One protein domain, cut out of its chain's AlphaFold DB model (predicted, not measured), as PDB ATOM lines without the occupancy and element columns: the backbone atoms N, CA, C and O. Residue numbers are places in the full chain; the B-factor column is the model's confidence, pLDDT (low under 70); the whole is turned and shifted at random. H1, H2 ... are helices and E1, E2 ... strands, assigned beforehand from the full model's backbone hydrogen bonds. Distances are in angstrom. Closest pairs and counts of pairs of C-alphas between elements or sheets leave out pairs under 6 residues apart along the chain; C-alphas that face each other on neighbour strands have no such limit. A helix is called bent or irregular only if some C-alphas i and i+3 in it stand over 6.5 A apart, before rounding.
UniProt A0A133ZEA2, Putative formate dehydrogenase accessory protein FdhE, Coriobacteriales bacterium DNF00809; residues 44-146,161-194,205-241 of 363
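AT A GLANCE: This is residues 44 to 146, 161 to 194 and 205 to 241 of the 363 residues of the protein "Putative formate dehydrogenase accessory protein FdhE" of Coriobacteriales bacterium DNF00809 (UniProt A0A133ZEA2). Two helices running opposite ways side by side, H5 and H6a, pack across a bent row of three helices, H1, H2 and H4. H3 packs at one end of H2, the small hairpin E1 and E2 lies by H4 and the first residues of H5, and the bent helix H6 turns off at its far end as H6b. The printed part has 174 residues, with six named helices and two strands in the order H1 H2 H3 H4 E1 E2 H5 H6; the class is mostly helix, and the sheet, E1 - E2, is antiparallel. The whole is compact, with a radius of gyration of the C-alphas of 17.4 A and spans of 57 by 43 by 29 A.

IN THESE COORDINATES: H1, residues 50 to 76, begins at C-alpha 50 (221.009, 190.552, 137.454) and is 39.2 A long. H2 is residues 89 to 105, 24.3 A; H3 residues 111 to 118; H4 residues 122 to 139, 25.6 A. E1 is residues 164 to 168, E2 residues 171 to 175, and H5 residues 177 to 193, 24.6 A. H6, residues 208 to 240, was assigned as one helix by its hydrogen bonds but is bent: C-alphas 225 and 228 are 7.4 A apart. Its arms are H6a, residues 208 to 225, 26.4 A, itself irregular with C-alphas 209 and 212 at 7.1 A, and H6b, residues 228 to 240, 19.1 A, ending at C-alpha 240 (193.911, 226.679, 136.494).

HOW THE PARTS SIT: H1 and H2, a helical hairpin, touch at a shallow tilt of 29 degrees, with residues 58 to 69 of H1 alone; their closest C-alphas, of Leu 62 and Val 102, are 7.0 A apart. H2 touches residues 122 to 130 of H4 alone, closest at the C-alphas of Ala 93 and Ile 126, 6.0 A. H6a touches H2 with residues 217 to 222 alone, at a steep tilt of 63 degrees, the closest C-alphas being those of Cys 96 and Ala 221, 5.2 A. H5 touches H6a at a shallow tilt of 21 degrees, opposite ways, closest at the C-alphas of Ala 192 and Glu 208, 5.5 A. In the hairpin E1 and E2, N 164 and O 175 are 2.8 A apart, within hydrogen-bond range. Every O i to N i+4 pair is within range in H1 to H5, against 12 of 14 in H6a and 8 of 9 in H6b.

THE WHOLE: The C-alphas farthest apart, of Gln 46 and Gly 146, are 58.9 A apart. Residues 147 to 160 and 195 to 204 are not printed, with gaps of 17.7 A and 9.3 A between C-alphas. The link H1 to H2 is long. Confidence is low, for instance, at residues 77 to 87 and 161 to 173.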
ATOM      1  N   TYR A  44     218.911 194.435 130.149       94.19
ATOM      2  CA  TYR A  44     219.809 194.185 131.282       94.19
ATOM      3  C   TYR A  44     220.136 192.706 131.504       94.19
ATOM      4  O   TYR A  44     221.212 192.382 132.010       94.19
ATOM      5  N   GLN A  45     219.268 191.785 131.078       95.12
ATOM      6  CA  GLN A  45     219.618 190.364 131.002       95.12
ATOM      7  C   GLN A  45     220.760 190.119 130.007       95.12
ATOM      8  O   GLN A  45     221.672 189.351 130.312       95.12
ATOM      9  N   GLN A  46     220.739 190.774 128.841       95.62
ATOM     10  CA  GLN A  46     221.804 190.666 127.835       95.62
ATOM     11  C   GLN A  46     223.119 191.285 128.325       95.62
ATOM     12  O   GLN A  46     224.184 190.725 128.073       95.62
ATOM     13  N   GLU A  47     223.042 192.382 129.082       93.81
ATOM     14  CA  GLU A  47     224.193 193.034 129.724       93.81
ATOM     15  C   GLU A  47     224.706 192.307 130.981       93.81
ATOM     16  O   GLU A  47     225.668 192.754 131.597       93.81
ATOM     17  N   GLN A  48     224.089 191.185 131.375       94.56
ATOM     18  CA  GLN A  48     224.442 190.429 132.585       94.56
ATOM     19  C   GLN A  48     224.357 191.273 133.870       94.56
ATOM     20  O   GLN A  48     225.208 191.176 134.756       94.56
ATOM     21  N   ARG A  49     223.293 192.074 133.997       89.25
ATOM     22  CA  ARG A  49     223.003 192.940 135.152       89.25
ATOM     23  C   ARG A  49     221.862 192.368 136.012       89.25
ATOM     24  O   ARG A  49     220.750 192.901 136.010       89.25
ATOM     25  N   PRO A  50     222.082 191.271 136.763       87.88
ATOM     26  CA  PRO A  50     221.009 190.552 137.454       87.88
ATOM     27  C   PRO A  50     220.301 191.391 138.525       87.88
ATOM     28  O   PRO A  50     219.090 191.259 138.687       87.88
ATOM     29  N   ASN A  51     221.019 192.282 139.214       85.75
ATOM     30  CA  ASN A  51     220.430 193.150 140.240       85.75
ATOM     31  C   ASN A  51     219.442 194.161 139.638       85.75
ATOM     32  O   ASN A  51     218.388 194.410 140.221       85.75
ATOM     33  N   ASP A  52     219.741 194.701 138.453       89.06
ATOM     34  CA  ASP A  52     218.842 195.623 137.758       89.06
ATOM     35  C   ASP A  52     217.582 194.913 137.259       89.06
ATOM     36  O   ASP A  52     216.476 195.421 137.430       89.06
ATOM     37  N   VAL A  53     217.728 193.699 136.722       90.50
ATOM     38  CA  VAL A  53     216.594 192.857 136.308       90.50
ATOM     39  C   VAL A  53     215.687 192.537 137.498       90.50
ATOM     40  O   VAL A  53     214.464 192.630 137.388       90.50
ATOM     41  N   ALA A  54     216.280 192.181 138.637       86.44
ATOM     42  CA  ALA A  54     215.560 191.840 139.856       86.44
ATOM     43  C   ALA A  54     214.788 193.055 140.409       86.44
ATOM     44  O   ALA A  54     213.611 192.946 140.758       86.44
ATOM     45  N   ARG A  55     215.418 194.232 140.405       87.94
ATOM     46  CA  ARG A  55     214.797 195.507 140.776       87.94
ATOM     47  C   ARG A  55     213.634 195.882 139.857       87.94
ATOM     48  O   ARG A  55     212.568 196.227 140.354       87.94
ATOM     49  N   LEU A  56     213.802 195.765 138.539       91.62
ATOM     50  CA  LEU A  56     212.723 196.015 137.577       91.62
ATOM     51  C   LEU A  56     211.541 195.060 137.779       91.62
ATOM     52  O   LEU A  56     210.399 195.497 137.696       91.62
ATOM     53  N   ALA A  57     211.798 193.779 138.063       89.31
ATOM     54  CA  ALA A  57     210.741 192.817 138.376       89.31
ATOM     55  C   ALA A  57     209.974 193.213 139.648       89.31
ATOM     56  O   ALA A  57     208.748 193.275 139.617       89.31
ATOM     57  N   LEU A  58     210.693 193.585 140.713       86.69
ATOM     58  CA  LEU A  58     210.075 194.016 141.967       86.69
ATOM     59  C   LEU A  58     209.169 195.233 141.771       86.69
ATOM     60  O   LEU A  58     208.029 195.240 142.228       86.69
ATOM     61  N   PHE A  59     209.667 196.269 141.098       90.25
ATOM     62  CA  PHE A  59     208.873 197.473 140.881       90.25
ATOM     63  C   PHE A  59     207.701 197.228 139.930       90.25
ATOM     64  O   PHE A  59     206.644 197.813 140.142       90.25
ATOM     65  N   GLN A  60     207.834 196.342 138.938       90.69
ATOM     66  CA  GLN A  60     206.699 195.958 138.100       90.69
ATOM     67  C   GLN A  60     205.561 195.346 138.933       90.69
ATOM     68  O   GLN A  60     204.410 195.753 138.769       90.69
ATOM     69  N   ASP A  61     205.880 194.442 139.864       86.44
ATOM     70  CA  ASP A  61     204.890 193.832 140.760       86.44
ATOM     71  C   ASP A  61     204.287 194.860 141.734       86.44
ATOM     72  O   ASP A  61     203.073 194.876 141.953       86.44
ATOM     73  N   LEU A  62     205.106 195.776 142.273       86.19
ATOM     74  CA  LEU A  62     204.630 196.868 143.132       86.19
ATOM     75  C   LEU A  62     203.673 197.812 142.392       86.19
ATOM     76  O   LEU A  62     202.617 198.143 142.929       86.19
ATOM     77  N   TYR A  63     203.995 198.224 141.163       89.12
ATOM     78  CA  TYR A  63     203.108 199.077 140.365       89.12
ATOM     79  C   TYR A  63     201.815 198.356 139.973       89.12
ATOM     80  O   TYR A  63     200.746 198.961 140.008       89.12
ATOM     81  N   ALA A  64     201.880 197.061 139.646       86.38
ATOM     82  CA  ALA A  64     200.687 196.263 139.371       86.38
ATOM     83  C   ALA A  64     199.761 196.187 140.599       86.38
ATOM     84  O   ALA A  64     198.546 196.359 140.472       86.38
ATOM     85  N   TYR A  65     200.332 195.993 141.794       86.56
ATOM     86  CA  TYR A  65     199.582 196.049 143.048       86.56
ATOM     87  C   TYR A  65     198.959 197.434 143.281       86.56
ATOM     88  O   TYR A  65     197.769 197.524 143.582       86.56
ATOM     89  N   GLN A  66     199.736 198.510 143.124       87.19
ATOM     90  CA  GLN A  66     199.266 199.883 143.336       87.19
ATOM     91  C   GLN A  66     198.090 200.236 142.420       87.19
ATOM     92  O   GLN A  66     197.102 200.785 142.904       87.19
ATOM     93  N   ASP A  67     198.158 199.885 141.134       85.38
ATOM     94  CA  ASP A  67     197.070 200.117 140.177       85.38
ATOM     95  C   ASP A  67     195.798 199.348 140.571       85.38
ATOM     96  O   ASP A  67     194.698 199.911 140.584       85.38
ATOM     97  N   ALA A  68     195.936 198.064 140.922       83.88
ATOM     98  CA  ALA A  68     194.813 197.229 141.340       83.88
ATOM     99  C   ALA A  68     194.171 197.754 142.634       83.88
ATOM    100  O   ALA A  68     192.943 197.841 142.738       83.88
ATOM    101  N   ARG A  69     194.998 198.157 143.604       84.69
ATOM    102  CA  ARG A  69     194.545 198.709 144.879       84.69
ATOM    103  C   ARG A  69     193.883 200.071 144.700       84.69
ATOM    104  O   ARG A  69     192.831 200.291 145.289       84.69
ATOM    105  N   ALA A  70     194.423 200.946 143.854       83.19
ATOM    106  CA  ALA A  70     193.800 202.228 143.535       83.19
ATOM    107  C   ALA A  70     192.387 202.034 142.959       83.19
ATOM    108  O   ALA A  70     191.438 202.686 143.399       83.19
ATOM    109  N   LEU A  71     192.220 201.089 142.027       82.00
ATOM    110  CA  LEU A  71     190.915 200.771 141.443       82.00
ATOM    111  C   LEU A  71     189.929 200.216 142.482       82.00
ATOM    112  O   LEU A  71     188.749 200.585 142.475       82.00
ATOM    113  N   GLN A  72     190.407 199.357 143.384       81.94
ATOM    114  CA  GLN A  72     189.609 198.840 144.494       81.94
ATOM    115  C   GLN A  72     189.135 199.978 145.410       81.94
ATOM    116  O   GLN A  72     187.932 200.130 145.616       81.94
ATOM    117  N   LEU A  73     190.060 200.819 145.883       77.75
ATOM    118  CA  LEU A  73     189.779 201.947 146.776       77.75
ATOM    119  C   LEU A  73     188.777 202.934 146.165       77.75
ATOM    120  O   LEU A  73     187.897 203.442 146.857       77.75
ATOM    121  N   HIS A  74     188.875 203.183 144.860       74.88
ATOM    122  CA  HIS A  74     187.922 204.029 144.144       74.88
ATOM    123  C   HIS A  74     186.531 203.393 144.019       74.88
ATOM    124  O   HIS A  74     185.520 204.089 144.073       74.88
ATOM    125  N   THR A  75     186.463 202.069 143.871       72.75
ATOM    126  CA  THR A  75     185.191 201.338 143.778       72.75
ATOM    127  C   THR A  75     184.471 201.259 145.124       72.75
ATOM    128  O   THR A  75     183.239 201.248 145.152       72.75
ATOM    129  N   GLU A  76     185.222 201.191 146.223       70.38
ATOM    130  CA  GLU A  76     184.698 201.148 147.593       70.38
ATOM    131  C   GLU A  76     184.208 202.532 148.059       70.38
ATOM    132  O   GLU A  76     183.153 202.628 148.683       70.38
ATOM    133  N   ASN A  77     184.890 203.615 147.665       64.56
ATOM    134  CA  ASN A  77     184.572 204.997 148.055       64.56
ATOM    135  C   ASN A  77     183.789 205.764 146.967       64.56
ATOM    136  O   ASN A  77     184.225 206.809 146.485       64.56
ATOM    137  N   LYS A  78     182.629 205.234 146.546       55.66
ATOM    138  CA  LYS A  78     181.802 205.817 145.461       55.66
ATOM    139  C   LYS A  78     181.225 207.202 145.764       55.66
ATOM    140  O   LYS A  78     180.894 207.928 144.827       55.66
ATOM    141  N   GLU A  79     181.071 207.549 147.038       52.03
ATOM    142  CA  GLU A  79     180.597 208.861 147.475       52.03
ATOM    143  C   GLU A  79     181.803 209.708 147.918       52.03
ATOM    144  O   GLU A  79     182.551 209.319 148.805       52.03
ATOM    145  N   GLU A  80     181.983 210.852 147.247       51.72
ATOM    146  CA  GLU A  80     183.001 211.892 147.483       51.72
ATOM    147  C   GLU A  80     184.488 211.547 147.270       51.72
ATOM    148  O   GLU A  80     185.236 211.491 148.232       51.72
ATOM    149  N   LEU A  81     185.003 211.542 146.029       51.59
ATOM    150  CA  LEU A  81     186.406 211.955 145.789       51.59
ATOM    151  C   LEU A  81     186.569 212.727 144.462       51.59
ATOM    152  O   LEU A  81     187.177 212.223 143.516       51.59
ATOM    153  N   PRO A  82     186.056 213.969 144.339       55.25
ATOM    154  CA  PRO A  82     186.399 214.800 143.189       55.25
ATOM    155  C   PRO A  82     187.883 215.224 143.206       55.25
ATOM    156  O   PRO A  82     188.450 215.388 142.132       55.25
ATOM    157  N   ARG A  83     188.532 215.355 144.384       55.91
ATOM    158  CA  ARG A  83     189.946 215.799 144.524       55.91
ATOM    159  C   ARG A  83     190.738 215.264 145.731       55.91
ATOM    160  O   ARG A  83     191.962 215.279 145.694       55.91
ATOM    161  N   ASN A  84     190.078 214.831 146.805       63.44
ATOM    162  CA  ASN A  84     190.757 214.386 148.031       63.44
ATOM    163  C   ASN A  84     190.933 212.866 148.046       63.44
ATOM    164  O   ASN A  84     190.221 212.178 147.324       63.44
ATOM    165  N   ALA A  85     191.861 212.359 148.859       64.69
ATOM    166  CA  ALA A  85     191.968 210.941 149.195       64.69
ATOM    167  C   ALA A  85     191.569 210.773 150.671       64.69
ATOM    168  O   ALA A  85     192.161 211.398 151.553       64.69
ATOM    169  N   ILE A  86     190.553 209.958 150.957       66.81
ATOM    170  CA  ILE A  86     190.219 209.596 152.340       66.81
ATOM    171  C   ILE A  86     191.105 208.412 152.716       66.81
ATOM    172  O   ILE A  86     190.970 207.337 152.137       66.81
ATOM    173  N   ILE A  87     192.007 208.615 153.676       68.25
ATOM    174  CA  ILE A  87     192.915 207.576 154.159       68.25
ATOM    175  C   ILE A  87     192.626 207.369 155.642       68.25
ATOM    176  O   ILE A  87     193.106 208.106 156.499       68.25
ATOM    177  N   THR A  88     191.829 206.353 155.963       70.94
ATOM    178  CA  THR A  88     191.695 205.936 157.363       70.94
ATOM    179  C   THR A  88     192.961 205.201 157.803       70.94
ATOM    180  O   THR A  88     193.625 204.560 156.982       70.94
ATOM    181  N   ALA A  89     193.283 205.261 159.100       69.69
ATOM    182  CA  ALA A  89     194.431 204.551 159.665       69.69
ATOM    183  C   ALA A  89     194.395 203.052 159.311       69.69
ATOM    184  O   ALA A  89     195.374 202.512 158.804       69.69
ATOM    185  N   GLN A  90     193.225 202.417 159.453       74.19
ATOM    186  CA  GLN A  90     193.035 201.010 159.097       74.19
ATOM    187  C   GLN A  90     193.295 200.743 157.608       74.19
ATOM    188  O   GLN A  90     194.054 199.845 157.261       74.19
ATOM    189  N   LEU A  91     192.711 201.540 156.709       80.31
ATOM    190  CA  LEU A  91     192.837 201.311 155.267       80.31
ATOM    191  C   LEU A  91     194.276 201.524 154.776       80.31
ATOM    192  O   LEU A  91     194.734 200.851 153.843       80.31
ATOM    193  N   PHE A  92     194.991 202.462 155.399       84.56
ATOM    194  CA  PHE A  92     196.412 202.671 155.161       84.56
ATOM    195  C   PHE A  92     197.249 201.505 155.676       84.56
ATOM    196  O   PHE A  92     198.079 200.995 154.922       84.56
ATOM    197  N   ALA A  93     196.995 201.049 156.906       82.75
ATOM    198  CA  ALA A  93     197.669 199.904 157.507       82.75
ATOM    199  C   ALA A  93     197.488 198.638 156.663       82.75
ATOM    200  O   ALA A  93     198.477 198.003 156.299       82.75
ATOM    201  N   ASP A  94     196.262 198.349 156.222       85.19
ATOM    202  CA  ASP A  94     195.960 197.224 155.331       85.19
ATOM    203  C   ASP A  94     196.757 197.313 154.023       85.19
ATOM    204  O   ASP A  94     197.253 196.319 153.495       85.19
ATOM    205  N   THR A  95     196.887 198.518 153.465       89.56
ATOM    206  CA  THR A  95     197.627 198.727 152.214       89.56
ATOM    207  C   THR A  95     199.132 198.562 152.428       89.56
ATOM    208  O   THR A  95     199.797 197.907 151.628       89.56
ATOM    209  N   CYS A  96     199.667 199.088 153.531       89.50
ATOM    210  CA  CYS A  96     201.058 198.884 153.924       89.50
ATOM    211  C   CYS A  96     201.373 197.396 154.135       89.50
ATOM    212  O   CYS A  96     202.402 196.919 153.657       89.50
ATOM    213  N   GLN A  97     200.468 196.648 154.771       85.62
ATOM    214  CA  GLN A  97     200.621 195.215 155.013       85.62
ATOM    215  C   GLN A  97     200.709 194.415 153.705       85.62
ATOM    216  O   GLN A  97     201.582 193.562 153.554       85.62
ATOM    217  N   HIS A  98     199.878 194.732 152.714       86.25
ATOM    218  CA  HIS A  98     199.968 194.088 151.403       86.25
ATOM    219  C   HIS A  98     201.254 194.451 150.647       86.25
ATOM    220  O   HIS A  98     201.856 193.582 150.021       86.25
ATOM    221  N   VAL A  99     201.702 195.713 150.700       88.81
ATOM    222  CA  VAL A  99     202.993 196.106 150.106       88.81
ATOM    223  C   VAL A  99     204.134 195.334 150.767       88.81
ATOM    224  O   VAL A  99     205.019 194.823 150.079       88.81
ATOM    225  N   PHE A 100     204.093 195.199 152.092       86.00
ATOM    226  CA  PHE A 100     205.026 194.361 152.831       86.00
ATOM    227  C   PHE A 100     204.982 192.899 152.358       86.00
ATOM    228  O   PHE A 100     206.035 192.301 152.148       86.00
ATOM    229  N   ASP A 101     203.798 192.332 152.125       82.81
ATOM    230  CA  ASP A 101     203.662 190.964 151.620       82.81
ATOM    231  C   ASP A 101     204.224 190.786 150.207       82.81
ATOM    232  O   ASP A 101     204.849 189.757 149.931       82.81
ATOM    233  N   VAL A 102     204.063 191.781 149.328       83.56
ATOM    234  CA  VAL A 102     204.713 191.792 148.008       83.56
ATOM    235  C   VAL A 102     206.228 191.770 148.183       83.56
ATOM    236  O   VAL A 102     206.886 190.896 147.626       83.56
ATOM    237  N   LEU A 103     206.782 192.663 149.009       83.00
ATOM    238  CA  LEU A 103     208.223 192.724 149.272       83.00
ATOM    239  C   LEU A 103     208.747 191.400 149.837       83.00
ATOM    240  O   LEU A 103     209.653 190.797 149.264       83.00
ATOM    241  N   ARG A 104     208.157 190.914 150.931       80.38
ATOM    242  CA  ARG A 104     208.584 189.707 151.653       80.38
ATOM    243  C   ARG A 104     208.660 188.472 150.762       80.38
ATOM    244  O   ARG A 104     209.567 187.661 150.934       80.38
ATOM    245  N   ASN A 105     207.723 188.325 149.831       75.31
ATOM    246  CA  ASN A 105     207.642 187.152 148.966       75.31
ATOM    247  C   ASN A 105     208.428 187.305 147.654       75.31
ATOM    248  O   ASN A 105     208.512 186.349 146.881       75.31
ATOM    249  N   HIS A 106     209.016 188.476 147.388       77.94
ATOM    250  CA  HIS A 106     209.681 188.736 146.121       77.94
ATOM    251  C   HIS A 106     211.123 188.204 146.099       77.94
ATOM    252  O   HIS A 106     211.964 188.523 146.943       77.94
ATOM    253  N   THR A 107     211.445 187.429 145.065       74.44
ATOM    254  CA  THR A 107     212.742 186.744 144.911       74.44
ATOM    255  C   THR A 107     213.916 187.684 144.625       74.44
ATOM    256  O   THR A 107     215.066 187.278 144.761       74.44
ATOM    257  N   ALA A 108     213.646 188.939 144.249       70.69
ATOM    258  CA  ALA A 108     214.677 189.950 143.990       70.69
ATOM    259  C   ALA A 108     215.336 190.542 145.240       70.69
ATOM    260  O   ALA A 108     216.383 191.176 145.121       70.69
ATOM    261  N   LEU A 109     214.716 190.414 146.416       68.12
ATOM    262  CA  LEU A 109     215.288 190.995 147.626       68.12
ATOM    263  C   LEU A 109     216.491 190.178 148.097       68.12
ATOM    264  O   LEU A 109     216.469 188.949 148.097       68.12
ATOM    265  N   ASN A 110     217.545 190.873 148.526       66.62
ATOM    266  CA  ASN A 110     218.711 190.219 149.110       66.62
ATOM    267  C   ASN A 110     218.391 189.652 150.510       66.62
ATOM    268  O   ASN A 110     217.409 190.032 151.155       66.62
ATOM    269  N   SER A 111     219.252 188.759 151.002       66.31
ATOM    270  CA  SER A 111     219.065 188.079 152.290       66.31
ATOM    271  C   SER A 111     219.043 189.025 153.496       66.31
ATOM    272  O   SER A 111     218.375 188.727 154.483       66.31
ATOM    273  N   ALA A 112     219.724 190.174 153.429       64.25
ATOM    274  CA  ALA A 112     219.719 191.168 154.502       64.25
ATOM    275  C   ALA A 112     218.358 191.876 154.605       64.25
ATOM    276  O   ALA A 112     217.794 191.971 155.695       64.25
ATOM    277  N   THR A 113     217.786 192.303 153.478       66.31
ATOM    278  CA  THR A 113     216.443 192.895 153.430       66.31
ATOM    279  C   THR A 113     215.378 191.874 153.834       66.31
ATOM    280  O   THR A 113     214.485 192.198 154.612       66.31
ATOM    281  N   GLN A 114     215.501 190.618 153.394       69.00
ATOM    282  CA  GLN A 114     214.602 189.540 153.823       69.00
ATOM    283  C   GLN A 114     214.668 189.287 155.339       69.00
ATOM    284  O   GLN A 114     213.635 189.066 155.968       69.00
ATOM    285  N   ALA A 115     215.856 189.367 155.949       69.62
ATOM    286  CA  ALA A 115     216.012 189.223 157.395       69.62
ATOM    287  C   ALA A 115     215.349 190.368 158.176       69.62
ATOM    288  O   ALA A 115     214.753 190.124 159.223       69.62
ATOM    289  N   VAL A 116     215.410 191.605 157.673       68.38
ATOM    290  CA  VAL A 116     214.684 192.738 158.269       68.38
ATOM    291  C   VAL A 116     213.174 192.504 158.210       68.38
ATOM    292  O   VAL A 116     212.487 192.646 159.219       68.38
ATOM    293  N   LEU A 117     212.663 192.078 157.053       70.19
ATOM    294  CA  LEU A 117     211.236 191.824 156.850       70.19
ATOM    295  C   LEU A 117     210.699 190.696 157.750       70.19
ATOM    296  O   LEU A 117     209.541 190.742 158.145       70.19
ATOM    297  N   ALA A 118     211.525 189.706 158.097       71.56
ATOM    298  CA  ALA A 118     211.118 188.570 158.926       71.56
ATOM    299  C   ALA A 118     211.077 188.858 160.439       71.56
ATOM    300  O   ALA A 118     210.388 188.147 161.164       71.56
ATOM    301  N   ASN A 119     211.822 189.859 160.919       69.56
ATOM    302  CA  ASN A 119     212.037 190.096 162.353       69.56
ATOM    303  C   ASN A 119     211.256 191.297 162.916       69.56
ATOM    304  O   ASN A 119     211.444 191.647 164.078       69.56
ATOM    305  N   VAL A 120     210.408 191.935 162.108       72.00
ATOM    306  CA  VAL A 120     209.605 193.108 162.489       72.00
ATOM    307  C   VAL A 120     208.120 192.762 162.366       72.00
ATOM    308  O   VAL A 120     207.692 192.236 161.338       72.00
ATOM    309  N   SER A 121     207.327 193.064 163.400       76.94
ATOM    310  CA  SER A 121     205.862 192.961 163.339       76.94
ATOM    311  C   SER A 121     205.292 194.191 162.633       76.94
ATOM    312  O   SER A 121     204.989 195.194 163.273       76.94
ATOM    313  N   TRP A 122     205.196 194.150 161.302       75.75
ATOM    314  CA  TRP A 122     204.808 195.321 160.501       75.75
ATOM    315  C   TRP A 122     203.410 195.844 160.812       75.75
ATOM    316  O   TRP A 122     203.232 197.054 160.868       75.75
ATOM    317  N   GLU A 123     202.444 194.970 161.075       75.81
ATOM    318  CA  GLU A 123     201.093 195.373 161.478       75.81
ATOM    319  C   GLU A 123     201.117 196.220 162.760       75.81
ATOM    320  O   GLU A 123     200.597 197.335 162.786       75.81
ATOM    321  N   THR A 124     201.799 195.729 163.799       75.44
ATOM    322  CA  THR A 124     201.950 196.441 165.074       75.44
ATOM    323  C   THR A 124     202.734 197.742 164.901       75.44
ATOM    324  O   THR A 124     202.363 198.771 165.458       75.44
ATOM    325  N   LEU A 125     203.790 197.703 164.085       76.88
ATOM    326  CA  LEU A 125     204.630 198.851 163.764       76.88
ATOM    327  C   LEU A 125     203.834 199.974 163.095       76.88
ATOM    328  O   LEU A 125     203.912 201.127 163.504       76.88
ATOM    329  N   ILE A 126     203.088 199.633 162.045       79.19
ATOM    330  CA  ILE A 126     202.322 200.596 161.260       79.19
ATOM    331  C   ILE A 126     201.191 201.173 162.111       79.19
ATOM    332  O   ILE A 126     200.958 202.375 162.042       79.19
ATOM    333  N   GLY A 127     200.544 200.355 162.948       77.81
ATOM    334  CA  GLY A 127     199.572 200.834 163.933       77.81
ATOM    335  C   GLY A 127     200.171 201.877 164.879       77.81
ATOM    336  O   GLY A 127     199.673 202.995 164.939       77.81
ATOM    337  N   ALA A 128     201.294 201.555 165.532       77.56
ATOM    338  CA  ALA A 128     201.965 202.473 166.457       77.56
ATOM    339  C   ALA A 128     202.412 203.782 165.779       77.56
ATOM    340  O   ALA A 128     202.203 204.860 166.321       77.56
ATOM    341  N   LEU A 129     202.966 203.707 164.564       80.00
ATOM    342  CA  LEU A 129     203.349 204.899 163.799       80.00
ATOM    343  C   LEU A 129     202.149 205.781 163.458       80.00
ATOM    344  O   LEU A 129     202.264 207.003 163.460       80.00
ATOM    345  N   LEU A 130     201.004 205.179 163.134       79.44
ATOM    346  CA  LEU A 130     199.787 205.932 162.858       79.44
ATOM    347  C   LEU A 130     199.253 206.614 164.118       79.44
ATOM    348  O   LEU A 130     198.825 207.762 164.018       79.44
ATOM    349  N   ASP A 131     199.336 205.960 165.276       78.31
ATOM    350  CA  ASP A 131     198.980 206.554 166.569       78.31
ATOM    351  C   ASP A 131     199.915 207.733 166.919       78.31
ATOM    352  O   ASP A 131     199.446 208.804 167.310       78.31
ATOM    353  N   ASP A 132     201.228 207.587 166.700       79.31
ATOM    354  CA  ASP A 132     202.215 208.655 166.921       79.31
ATOM    355  C   ASP A 132     201.956 209.864 166.010       79.31
ATOM    356  O   ASP A 132     201.932 211.010 166.463       79.31
ATOM    357  N   VAL A 133     201.715 209.629 164.713       79.38
ATOM    358  CA  VAL A 133     201.380 210.701 163.763       79.38
ATOM    359  C   VAL A 133     200.077 211.394 164.159       79.38
ATOM    360  O   VAL A 133     199.986 212.616 164.066       79.38
ATOM    361  N   GLN A 134     199.077 210.649 164.630       75.88
ATOM    362  CA  GLN A 134     197.837 211.237 165.139       75.88
ATOM    363  C   GLN A 134     198.088 212.145 166.347       75.88
ATOM    364  O   GLN A 134     197.538 213.244 166.395       75.88
ATOM    365  N   HIS A 135     198.942 211.732 167.287       77.25
ATOM    366  CA  HIS A 135     199.321 212.563 168.428       77.25
ATOM    367  C   HIS A 135     200.019 213.858 167.983       77.25
ATOM    368  O   HIS A 135     199.637 214.945 168.415       77.25
ATOM    369  N   LEU A 136     200.981 213.763 167.058       77.31
ATOM    370  CA  LEU A 136     201.685 214.929 166.506       77.31
ATOM    371  C   LEU A 136     200.719 215.919 165.835       77.31
ATOM    372  O   LEU A 136     200.811 217.125 166.057       77.31
ATOM    373  N   LEU A 137     199.738 215.421 165.075       72.81
ATOM    374  CA  LEU A 137     198.719 216.261 164.433       72.81
ATOM    375  C   LEU A 137     197.849 217.030 165.442       72.81
ATOM    376  O   LEU A 137     197.439 218.161 165.166       72.81
ATOM    377  N   GLN A 138     197.570 216.434 166.604       70.44
ATOM    378  CA  GLN A 138     196.829 217.090 167.684       70.44
ATOM    379  C   GLN A 138     197.667 218.189 168.358       70.44
ATOM    380  O   GLN A 138     197.132 219.260 168.661       70.44
ATOM    381  N   GLU A 139     198.968 217.955 168.560       68.88
ATOM    382  CA  GLU A 139     199.898 218.920 169.164       68.88
ATOM    383  C   GLU A 139     200.189 220.126 168.260       68.88
ATOM    384  O   GLU A 139     200.264 221.254 168.748       68.88
ATOM    385  N   GLU A 140     200.301 219.925 166.943       61.94
ATOM    386  CA  GLU A 140     200.577 221.005 165.984       61.94
ATOM    387  C   GLU A 140     199.382 221.949 165.737       61.94
ATOM    388  O   GLU A 140     199.489 222.894 164.954       61.94
ATOM    389  N   HIS A 141     198.234 221.736 166.395       54.69
ATOM    390  CA  HIS A 141     196.986 222.461 166.129       54.69
ATOM    391  C   HIS A 141     196.556 222.427 164.646       54.69
ATOM    392  O   HIS A 141     195.810 223.304 164.201       54.69
ATOM    393  N   ILE A 142     196.920 221.386 163.881       52.59
ATOM    394  CA  ILE A 142     196.383 221.122 162.525       52.59
ATOM    395  C   ILE A 142     194.969 220.507 162.642       52.59
ATOM    396  O   ILE A 142     194.579 219.558 161.967       52.59
ATOM    397  N   LEU A 143     194.172 221.075 163.543       43.03
ATOM    398  CA  LEU A 143     192.767 220.787 163.770       43.03
ATOM    399  C   LEU A 143     191.999 222.067 163.461       43.03
ATOM    400  O   LEU A 143     191.649 222.855 164.340       43.03
ATOM    401  N   HIS A 144     191.734 222.287 162.179       43.41
ATOM    402  CA  HIS A 144     190.674 223.197 161.777       43.41
ATOM    403  C   HIS A 144     189.529 222.388 161.182       43.41
ATOM    404  O   HIS A 144     189.386 222.248 159.968       43.41
ATOM    405  N   ASP A 145     188.679 221.900 162.087       39.91
ATOM    406  CA  ASP A 145     187.251 221.805 161.820       39.91
ATOM    407  C   ASP A 145     186.724 223.225 161.588       39.91
ATOM    408  O   ASP A 145     186.394 223.978 162.502       39.91
ATOM    409  N   GLY A 146     186.693 223.607 160.319       31.84
ATOM    410  CA  GLY A 146     185.962 224.755 159.827       31.84
ATOM    411  C   GLY A 146     185.253 224.309 158.568       31.84
ATOM    412  O   GLY A 146     185.897 223.914 157.596       31.84
ATOM    413  N   TYR A 161     196.450 220.627 145.960       54.31
ATOM    414  CA  TYR A 161     195.150 220.297 145.357       54.31
ATOM    415  C   TYR A 161     194.531 218.996 145.907       54.31
ATOM    416  O   TYR A 161     193.415 218.646 145.524       54.31
ATOM    417  N   MET A 162     195.232 218.295 146.805       62.12
ATOM    418  CA  MET A 162     194.770 217.085 147.476       62.12
ATOM    419  C   MET A 162     195.201 217.075 148.942       62.12
ATOM    420  O   MET A 162     196.376 217.248 149.258       62.12
ATOM    421  N   ASN A 163     194.255 216.781 149.829       62.00
ATOM    422  CA  ASN A 163     194.551 216.437 151.213       62.00
ATOM    423  C   ASN A 163     194.313 214.947 151.455       62.00
ATOM    424  O   ASN A 163     193.423 214.337 150.853       62.00
ATOM    425  N   VAL A 164     195.098 214.400 152.374       61.28
ATOM    426  CA  VAL A 164     194.804 213.168 153.088       61.28
ATOM    427  C   VAL A 164     193.942 213.527 154.294       61.28
ATOM    428  O   VAL A 164     194.272 214.451 155.042       61.28
ATOM    429  N   ILE A 165     192.830 212.814 154.466       62.22
ATOM    430  CA  ILE A 165     191.999 212.929 155.666       62.22
ATOM    431  C   ILE A 165     192.348 211.785 156.609       62.22
ATOM    432  O   ILE A 165     191.927 210.661 156.348       62.22
ATOM    433  N   VAL A 166     193.077 212.082 157.687       61.81
ATOM    434  CA  VAL A 166     193.341 211.128 158.775       61.81
ATOM    435  C   VAL A 166     192.186 211.239 159.768       61.81
ATOM    436  O   VAL A 166     191.958 212.309 160.335       61.81
ATOM    437  N   ALA A 167     191.412 210.165 159.919       57.19
ATOM    438  CA  ALA A 167     190.232 210.133 160.783       57.19
ATOM    439  C   ALA A 167     190.490 209.307 162.051       57.19
ATOM    440  O   ALA A 167     190.953 208.168 161.951       57.19
ATOM    441  N   GLN A 168     190.121 209.870 163.203       52.50
ATOM    442  CA  GLN A 168     189.974 209.169 164.479       52.50
ATOM    443  C   GLN A 168     188.605 209.540 165.061       52.50
ATOM    444  O   GLN A 168     188.333 210.717 165.309       52.50
ATOM    445  N   ASP A 169     187.738 208.545 165.257       60.19
ATOM    446  CA  ASP A 169     186.359 208.734 165.722       60.19
ATOM    447  C   ASP A 169     185.603 209.813 164.904       60.19
ATOM    448  O   ASP A 169     185.523 209.710 163.678       60.19
ATOM    449  N   ASP A 170     185.073 210.854 165.558       52.16
ATOM    450  CA  ASP A 170     184.374 211.982 164.919       52.16
ATOM    451  C   ASP A 170     185.322 213.105 164.433       52.16
ATOM    452  O   ASP A 170     184.859 214.079 163.835       52.16
ATOM    453  N   THR A 171     186.639 212.998 164.655       55.03
ATOM    454  CA  THR A 171     187.622 214.039 164.291       55.03
ATOM    455  C   THR A 171     188.339 213.732 162.974       55.03
ATOM    456  O   THR A 171     188.752 212.599 162.710       55.03
ATOM    457  N   LYS A 172     188.490 214.750 162.115       62.84
ATOM    458  CA  LYS A 172     189.133 214.642 160.795       62.84
ATOM    459  C   LYS A 172     190.262 215.663 160.666       62.84
ATOM    460  O   LYS A 172     190.002 216.860 160.596       62.84
ATOM    461  N   CYS A 173     191.502 215.198 160.542       65.38
ATOM    462  CA  CYS A 173     192.643 216.060 160.223       65.38
ATOM    463  C   CYS A 173     192.844 216.125 158.707       65.38
ATOM    464  O   CYS A 173     192.831 215.092 158.038       65.38
ATOM    465  N   ARG A 174     193.053 217.327 158.158       71.19
ATOM    466  CA  ARG A 174     193.421 217.528 156.747       71.19
ATOM    467  C   ARG A 174     194.901 217.866 156.663       71.19
ATOM    468  O   ARG A 174     195.320 218.902 157.165       71.19
ATOM    469  N   ILE A 175     195.665 217.012 155.998       76.44
ATOM    470  CA  ILE A 175     197.111 217.165 155.832       76.44
ATOM    471  C   ILE A 175     197.499 216.898 154.377       76.44
ATOM    472  O   ILE A 175     196.888 216.065 153.706       76.44
ATOM    473  N   SER A 176     198.516 217.593 153.860       81.12
ATOM    474  CA  SER A 176     199.043 217.262 152.531       81.12
ATOM    475  C   SER A 176     199.664 215.854 152.533       81.12
ATOM    476  O   SER A 176     200.306 215.476 153.514       81.12
ATOM    477  N   PRO A 177     199.535 215.064 151.453       85.94
ATOM    478  CA  PRO A 177     200.118 213.724 151.415       85.94
ATOM    479  C   PRO A 177     201.633 213.700 151.654       85.94
ATOM    480  O   PRO A 177     202.129 212.786 152.304       85.94
ATOM    481  N   ALA A 178     202.369 214.703 151.167       86.62
ATOM    482  CA  ALA A 178     203.800 214.809 151.438       86.62
ATOM    483  C   ALA A 178     204.091 215.003 152.926       86.62
ATOM    484  O   ALA A 178     204.921 214.288 153.476       86.62
ATOM    485  N   HIS A 179     203.358 215.899 153.588       84.25
ATOM    486  CA  HIS A 179     203.547 216.138 155.013       84.25
ATOM    487  C   HIS A 179     203.142 214.921 155.860       84.25
ATOM    488  O   HIS A 179     203.806 214.591 156.834       84.25
ATOM    489  N   PHE A 180     202.115 214.171 155.445       86.12
ATOM    490  CA  PHE A 180     201.769 212.902 156.092       86.12
ATOM    491  C   PHE A 180     202.915 211.880 156.012       86.12
ATOM    492  O   PHE A 180     203.240 211.232 157.006       86.12
ATOM    493  N   LEU A 181     203.569 211.762 154.850       88.38
ATOM    494  CA  LEU A 181     204.742 210.900 154.698       88.38
ATOM    495  C   LEU A 181     205.929 211.388 155.545       88.38
ATOM    496  O   LEU A 181     206.617 210.563 156.141       88.38
ATOM    497  N   GLU A 182     206.153 212.702 155.636       88.00
ATOM    498  CA  GLU A 182     207.183 213.293 156.503       88.00
ATOM    499  C   GLU A 182     206.955 212.932 157.978       88.00
ATOM    500  O   GLU A 182     207.887 212.463 158.630       88.00
ATOM    501  N   LEU A 183     205.724 213.071 158.485       86.38
ATOM    502  CA  LEU A 183     205.384 212.719 159.867       86.38
ATOM    503  C   LEU A 183     205.577 211.222 160.149       86.38
ATOM    504  O   LEU A 183     206.125 210.869 161.192       86.38
ATOM    505  N   LEU A 184     205.204 210.340 159.212       86.75
ATOM    506  CA  LEU A 184     205.457 208.897 159.340       86.75
ATOM    507  C   LEU A 184     206.955 208.594 159.468       86.75
ATOM    508  O   LEU A 184     207.358 207.764 160.282       86.75
ATOM    509  N   MET A 185     207.787 209.254 158.657       88.50
ATOM    510  CA  MET A 185     209.237 209.045 158.692       88.50
ATOM    511  C   MET A 185     209.872 209.639 159.947       88.50
ATOM    512  O   MET A 185     210.771 209.020 160.514       88.50
ATOM    513  N   TYR A 186     209.382 210.788 160.409       87.06
ATOM    514  CA  TYR A 186     209.807 211.391 161.667       87.06
ATOM    515  C   TYR A 186     209.491 210.480 162.862       87.06
ATOM    516  O   TYR A 186     210.396 210.128 163.616       87.06
ATOM    517  N   ALA A 187     208.247 210.003 162.980       84.19
ATOM    518  CA  ALA A 187     207.843 209.082 164.043       84.19
ATOM    519  C   ALA A 187     208.681 207.790 164.031       84.19
ATOM    520  O   ALA A 187     209.113 207.300 165.074       84.19
ATOM    521  N   ALA A 188     208.986 207.254 162.847       83.88
ATOM    522  CA  ALA A 188     209.835 206.073 162.721       83.88
ATOM    523  C   ALA A 188     211.278 206.310 163.189       83.88
ATOM    524  O   ALA A 188     211.873 205.430 163.814       83.88
ATOM    525  N   GLN A 189     211.840 207.484 162.900       85.19
ATOM    526  CA  GLN A 189     213.183 207.864 163.338       85.19
ATOM    527  C   GLN A 189     213.257 208.054 164.854       85.19
ATOM    528  O   GLN A 189     214.174 207.524 165.480       85.19
ATOM    529  N   GLU A 190     212.279 208.741 165.448       82.62
ATOM    530  CA  GLU A 190     212.180 208.908 166.901       82.62
ATOM    531  C   GLU A 190     212.066 207.547 167.606       82.62
ATOM    532  O   GLU A 190     212.818 207.258 168.542       82.62
ATOM    533  N   ASN A 191     211.222 206.649 167.087       77.69
ATOM    534  CA  ASN A 191     211.089 205.285 167.600       77.69
ATOM    535  C   ASN A 191     212.394 204.475 167.491       77.69
ATOM    536  O   ASN A 191     212.759 203.755 168.424       77.69
ATOM    537  N   ALA A 192     213.132 204.604 166.383       77.25
ATOM    538  CA  ALA A 192     214.432 203.954 166.218       77.25
ATOM    539  C   ALA A 192     215.494 204.517 167.187       77.25
ATOM    540  O   ALA A 192     216.323 203.760 167.701       77.25
ATOM    541  N   ALA A 193     215.457 205.822 167.473       78.81
ATOM    542  CA  ALA A 193     216.385 206.500 168.378       78.81
ATOM    543  C   ALA A 193     216.102 206.223 169.868       78.81
ATOM    544  O   ALA A 193     217.035 206.168 170.672       78.81
ATOM    545  N   ALA A 194     214.835 206.012 170.241       68.12
ATOM    546  CA  ALA A 194     214.396 205.767 171.619       68.12
ATOM    547  C   ALA A 194     214.746 204.364 172.164       68.12
ATOM    548  O   ALA A 194     214.536 204.081 173.348       68.12
ATOM    549  N   PHE A 205     209.313 197.751 167.913       65.94
ATOM    550  CA  PHE A 205     210.627 198.321 167.583       65.94
ATOM    551  C   PHE A 205     210.906 198.364 166.068       65.94
ATOM    552  O   PHE A 205     210.923 197.324 165.407       65.94
ATOM    553  N   VAL A 206     211.227 199.556 165.539       67.31
ATOM    554  CA  VAL A 206     211.832 199.732 164.206       67.31
ATOM    555  C   VAL A 206     213.360 199.758 164.359       67.31
ATOM    556  O   VAL A 206     213.893 200.738 164.880       67.31
ATOM    557  N   PRO A 207     214.121 198.750 163.898       73.00
ATOM    558  CA  PRO A 207     215.568 198.907 163.825       73.00
ATOM    559  C   PRO A 207     215.923 199.976 162.786       73.00
ATOM    560  O   PRO A 207     215.292 200.048 161.736       73.00
ATOM    561  N   GLU A 208     216.977 200.762 163.026       78.31
ATOM    562  CA  GLU A 208     217.443 201.801 162.085       78.31
ATOM    563  C   GLU A 208     217.675 201.233 160.668       78.31
ATOM    564  O   GLU A 208     217.344 201.857 159.661       78.31
ATOM    565  N   SER A 209     218.132 199.979 160.582       75.00
ATOM    566  CA  SER A 209     218.301 199.248 159.321       75.00
ATOM    567  C   SER A 209     216.998 198.969 158.557       75.00
ATOM    568  O   SER A 209     217.058 198.631 157.377       75.00
ATOM    569  N   ALA A 210     215.832 199.063 159.204       76.19
ATOM    570  CA  ALA A 210     214.513 198.890 158.592       76.19
ATOM    571  C   ALA A 210     213.893 200.193 158.082       76.19
ATOM    572  O   ALA A 210     212.952 200.121 157.290       76.19
ATOM    573  N   LEU A 211     214.412 201.362 158.476       81.00
ATOM    574  CA  LEU A 211     213.857 202.659 158.072       81.00
ATOM    575  C   LEU A 211     213.744 202.815 156.544       81.00
ATOM    576  O   LEU A 211     212.679 203.226 156.082       81.00
ATOM    577  N   PRO A 212     214.741 202.420 155.720       82.06
ATOM    578  CA  PRO A 212     214.601 202.510 154.266       82.06
ATOM    579  C   PRO A 212     213.484 201.613 153.717       82.06
ATOM    580  O   PRO A 212     212.782 201.986 152.782       82.06
ATOM    581  N   THR A 213     213.296 200.426 154.300       81.06
ATOM    582  CA  THR A 213     212.236 199.493 153.893       81.06
ATOM    583  C   THR A 213     210.857 200.020 154.279       81.06
ATOM    584  O   THR A 213     209.938 199.965 153.465       81.06
ATOM    585  N   LEU A 214     210.724 200.585 155.480       83.06
ATOM    586  CA  LEU A 214     209.499 201.236 155.934       83.06
ATOM    587  C   LEU A 214     209.138 202.430 155.042       83.06
ATOM    588  O   LEU A 214     207.987 202.546 154.633       83.06
ATOM    589  N   ALA A 215     210.116 203.259 154.666       85.62
ATOM    590  CA  ALA A 215     209.901 204.373 153.747       85.62
ATOM    591  C   ALA A 215     209.315 203.906 152.404       85.62
ATOM    592  O   ALA A 215     208.341 204.480 151.920       85.62
ATOM    593  N   VAL A 216     209.851 202.818 151.835       85.00
ATOM    594  CA  VAL A 216     209.319 202.213 150.600       85.00
ATOM    595  C   VAL A 216     207.893 201.700 150.800       85.00
ATOM    596  O   VAL A 216     207.044 201.953 149.944       85.00
ATOM    597  N   ILE A 217     207.610 201.015 151.915       87.81
ATOM    598  CA  ILE A 217     206.269 200.499 152.231       87.81
ATOM    599  C   ILE A 217     205.260 201.645 152.324       87.81
ATOM    600  O   ILE A 217     204.258 201.631 151.606       87.81
ATOM    601  N   CYS A 218     205.544 202.662 153.142       89.69
ATOM    602  CA  CYS A 218     204.662 203.808 153.341       89.69
ATOM    603  C   CYS A 218     204.466 204.607 152.048       89.69
ATOM    604  O   CYS A 218     203.333 204.947 151.718       89.69
ATOM    605  N   ALA A 219     205.530 204.869 151.283       90.44
ATOM    606  CA  ALA A 219     205.431 205.605 150.025       90.44
ATOM    607  C   ALA A 219     204.625 204.836 148.964       90.44
ATOM    608  O   ALA A 219     203.767 205.419 148.302       90.44
ATOM    609  N   CYS A 220     204.843 203.521 148.827       90.62
ATOM    610  CA  CYS A 220     204.081 202.677 147.903       90.62
ATOM    611  C   CYS A 220     202.608 202.567 148.303       90.62
ATOM    612  O   CYS A 220     201.731 202.617 147.437       90.62
ATOM    613  N   ALA A 221     202.338 202.414 149.600       91.06
ATOM    614  CA  ALA A 221     200.982 202.362 150.112       91.06
ATOM    615  C   ALA A 221     200.276 203.694 149.877       91.06
ATOM    616  O   ALA A 221     199.209 203.714 149.274       91.06
ATOM    617  N   LEU A 222     200.906 204.809 150.252       90.00
ATOM    618  CA  LEU A 222     200.354 206.140 150.048       90.00
ATOM    619  C   LEU A 222     200.065 206.376 148.568       90.00
ATOM    620  O   LEU A 222     198.943 206.721 148.217       90.00
ATOM    621  N   ARG A 223     201.011 206.063 147.682       91.25
ATOM    622  CA  ARG A 223     200.814 206.155 146.236       91.25
ATOM    623  C   ARG A 223     199.539 205.458 145.757       91.25
ATOM    624  O   ARG A 223     198.769 206.087 145.037       91.25
ATOM    625  N   ALA A 224     199.261 204.225 146.192       88.38
ATOM    626  CA  ALA A 224     198.039 203.506 145.811       88.38
ATOM    627  C   ALA A 224     196.746 204.262 146.183       88.38
ATOM    628  O   ALA A 224     195.774 204.232 145.430       88.38
ATOM    629  N   HIS A 225     196.741 204.982 147.310       86.75
ATOM    630  CA  HIS A 225     195.613 205.828 147.726       86.75
ATOM    631  C   HIS A 225     195.511 207.125 146.919       86.75
ATOM    632  O   HIS A 225     194.422 207.673 146.761       86.75
ATOM    633  N   LEU A 226     196.634 207.622 146.397       86.44
ATOM    634  CA  LEU A 226     196.699 208.905 145.704       86.44
ATOM    635  C   LEU A 226     196.442 208.813 144.196       86.44
ATOM    636  O   LEU A 226     195.961 209.792 143.640       86.44
ATOM    637  N   LEU A 227     196.747 207.696 143.521       85.50
ATOM    638  CA  LEU A 227     196.774 207.624 142.045       85.50
ATOM    639  C   LEU A 227     195.518 208.192 141.359       85.50
ATOM    640  O   LEU A 227     195.621 209.032 140.464       85.50
ATOM    641  N   LEU A 228     194.324 207.756 141.772       81.44
ATOM    642  CA  LEU A 228     193.078 208.194 141.134       81.44
ATOM    643  C   LEU A 228     192.649 209.614 141.550       81.44
ATOM    644  O   LEU A 228     192.378 210.416 140.652       81.44
ATOM    645  N   PRO A 229     192.638 209.986 142.846       81.19
ATOM    646  CA  PRO A 229     192.362 211.368 143.251       81.19
ATOM    647  C   PRO A 229     193.346 212.386 142.659       81.19
ATOM    648  O   PRO A 229     192.935 213.447 142.180       81.19
ATOM    649  N   ALA A 230     194.636 212.039 142.604       84.69
ATOM    650  CA  ALA A 230     195.686 212.894 142.062       84.69
ATOM    651  C   ALA A 230     195.498 213.181 140.575       84.69
ATOM    652  O   ALA A 230     195.865 214.260 140.118       84.69
ATOM    653  N   LYS A 231     194.897 212.260 139.815       80.81
ATOM    654  CA  LYS A 231     194.586 212.492 138.405       80.81
ATOM    655  C   LYS A 231     193.574 213.630 138.231       80.81
ATOM    656  O   LYS A 231     193.781 214.512 137.398       80.81
ATOM    657  N   ASN A 232     192.503 213.636 139.025       76.56
ATOM    658  CA  ASN A 232     191.499 214.702 138.977       76.56
ATOM    659  C   ASN A 232     192.101 216.035 139.446       76.56
ATOM    660  O   ASN A 232     191.968 217.052 138.767       76.56
ATOM    661  N   ALA A 233     192.854 216.010 140.550       81.19
ATOM    662  CA  ALA A 233     193.559 217.179 141.067       81.19
ATOM    663  C   ALA A 233     194.590 217.747 140.066       81.19
ATOM    664  O   ALA A 233     194.700 218.963 139.911       81.19
ATOM    665  N   ALA A 234     195.315 216.889 139.341       83.69
ATOM    666  CA  ALA A 234     196.274 217.293 138.313       83.69
ATOM    667  C   ALA A 234     195.597 217.952 137.105       83.69
ATOM    668  O   ALA A 234     196.128 218.922 136.557       83.69
ATOM    669  N   GLN A 235     194.426 217.455 136.695       81.06
ATOM    670  CA  GLN A 235     193.644 218.077 135.626       81.06
ATOM    671  C   GLN A 235     193.177 219.478 136.033       81.06
ATOM    672  O   GLN A 235     193.296 220.418 135.246       81.06
ATOM    673  N   ASP A 236     192.704 219.636 137.267       80.00
ATOM    674  CA  ASP A 236     192.276 220.929 137.801       80.00
ATOM    675  C   ASP A 236     193.436 221.920 137.912       80.00
ATOM    676  O   ASP A 236     193.298 223.079 137.512       80.00
ATOM    677  N   TYR A 237     194.598 221.466 138.385       82.38
ATOM    678  CA  TYR A 237     195.823 222.262 138.358       82.38
ATOM    679  C   TYR A 237     196.166 222.689 136.927       82.38
ATOM    680  O   TYR A 237     196.331 223.873 136.662       82.38
ATOM    681  N   THR A 238     196.180 221.755 135.974       83.50
ATOM    682  CA  THR A 238     196.500 222.049 134.565       83.50
ATOM    683  C   THR A 238     195.546 223.082 133.960       83.50
ATOM    684  O   THR A 238     195.973 223.941 133.190       83.50
ATOM    685  N   ASN A 239     194.262 223.023 134.321       82.12
ATOM    686  CA  ASN A 239     193.238 223.949 133.839       82.12
ATOM    687  C   ASN A 239     193.321 225.341 134.486       82.12
ATOM    688  O   ASN A 239     192.871 226.312 133.881       82.12
ATOM    689  N   SER A 240     193.849 225.436 135.710       80.94
ATOM    690  CA  SER A 240     193.911 226.679 136.494       80.94
ATOM    691  C   SER A 240     195.295 227.332 136.527       80.94
ATOM    692  O   SER A 240     195.406 228.482 136.944       80.94
ATOM    693  N   ALA A 241     196.340 226.629 136.086       80.94
ATOM    694  CA  ALA A 241     197.714 227.105 136.141       80.94
ATOM    695  C   ALA A 241     197.921 228.370 135.291       80.94
ATOM    696  O   ALA A 241     197.753 228.360 134.066       80.94
TER     697      ALA A 241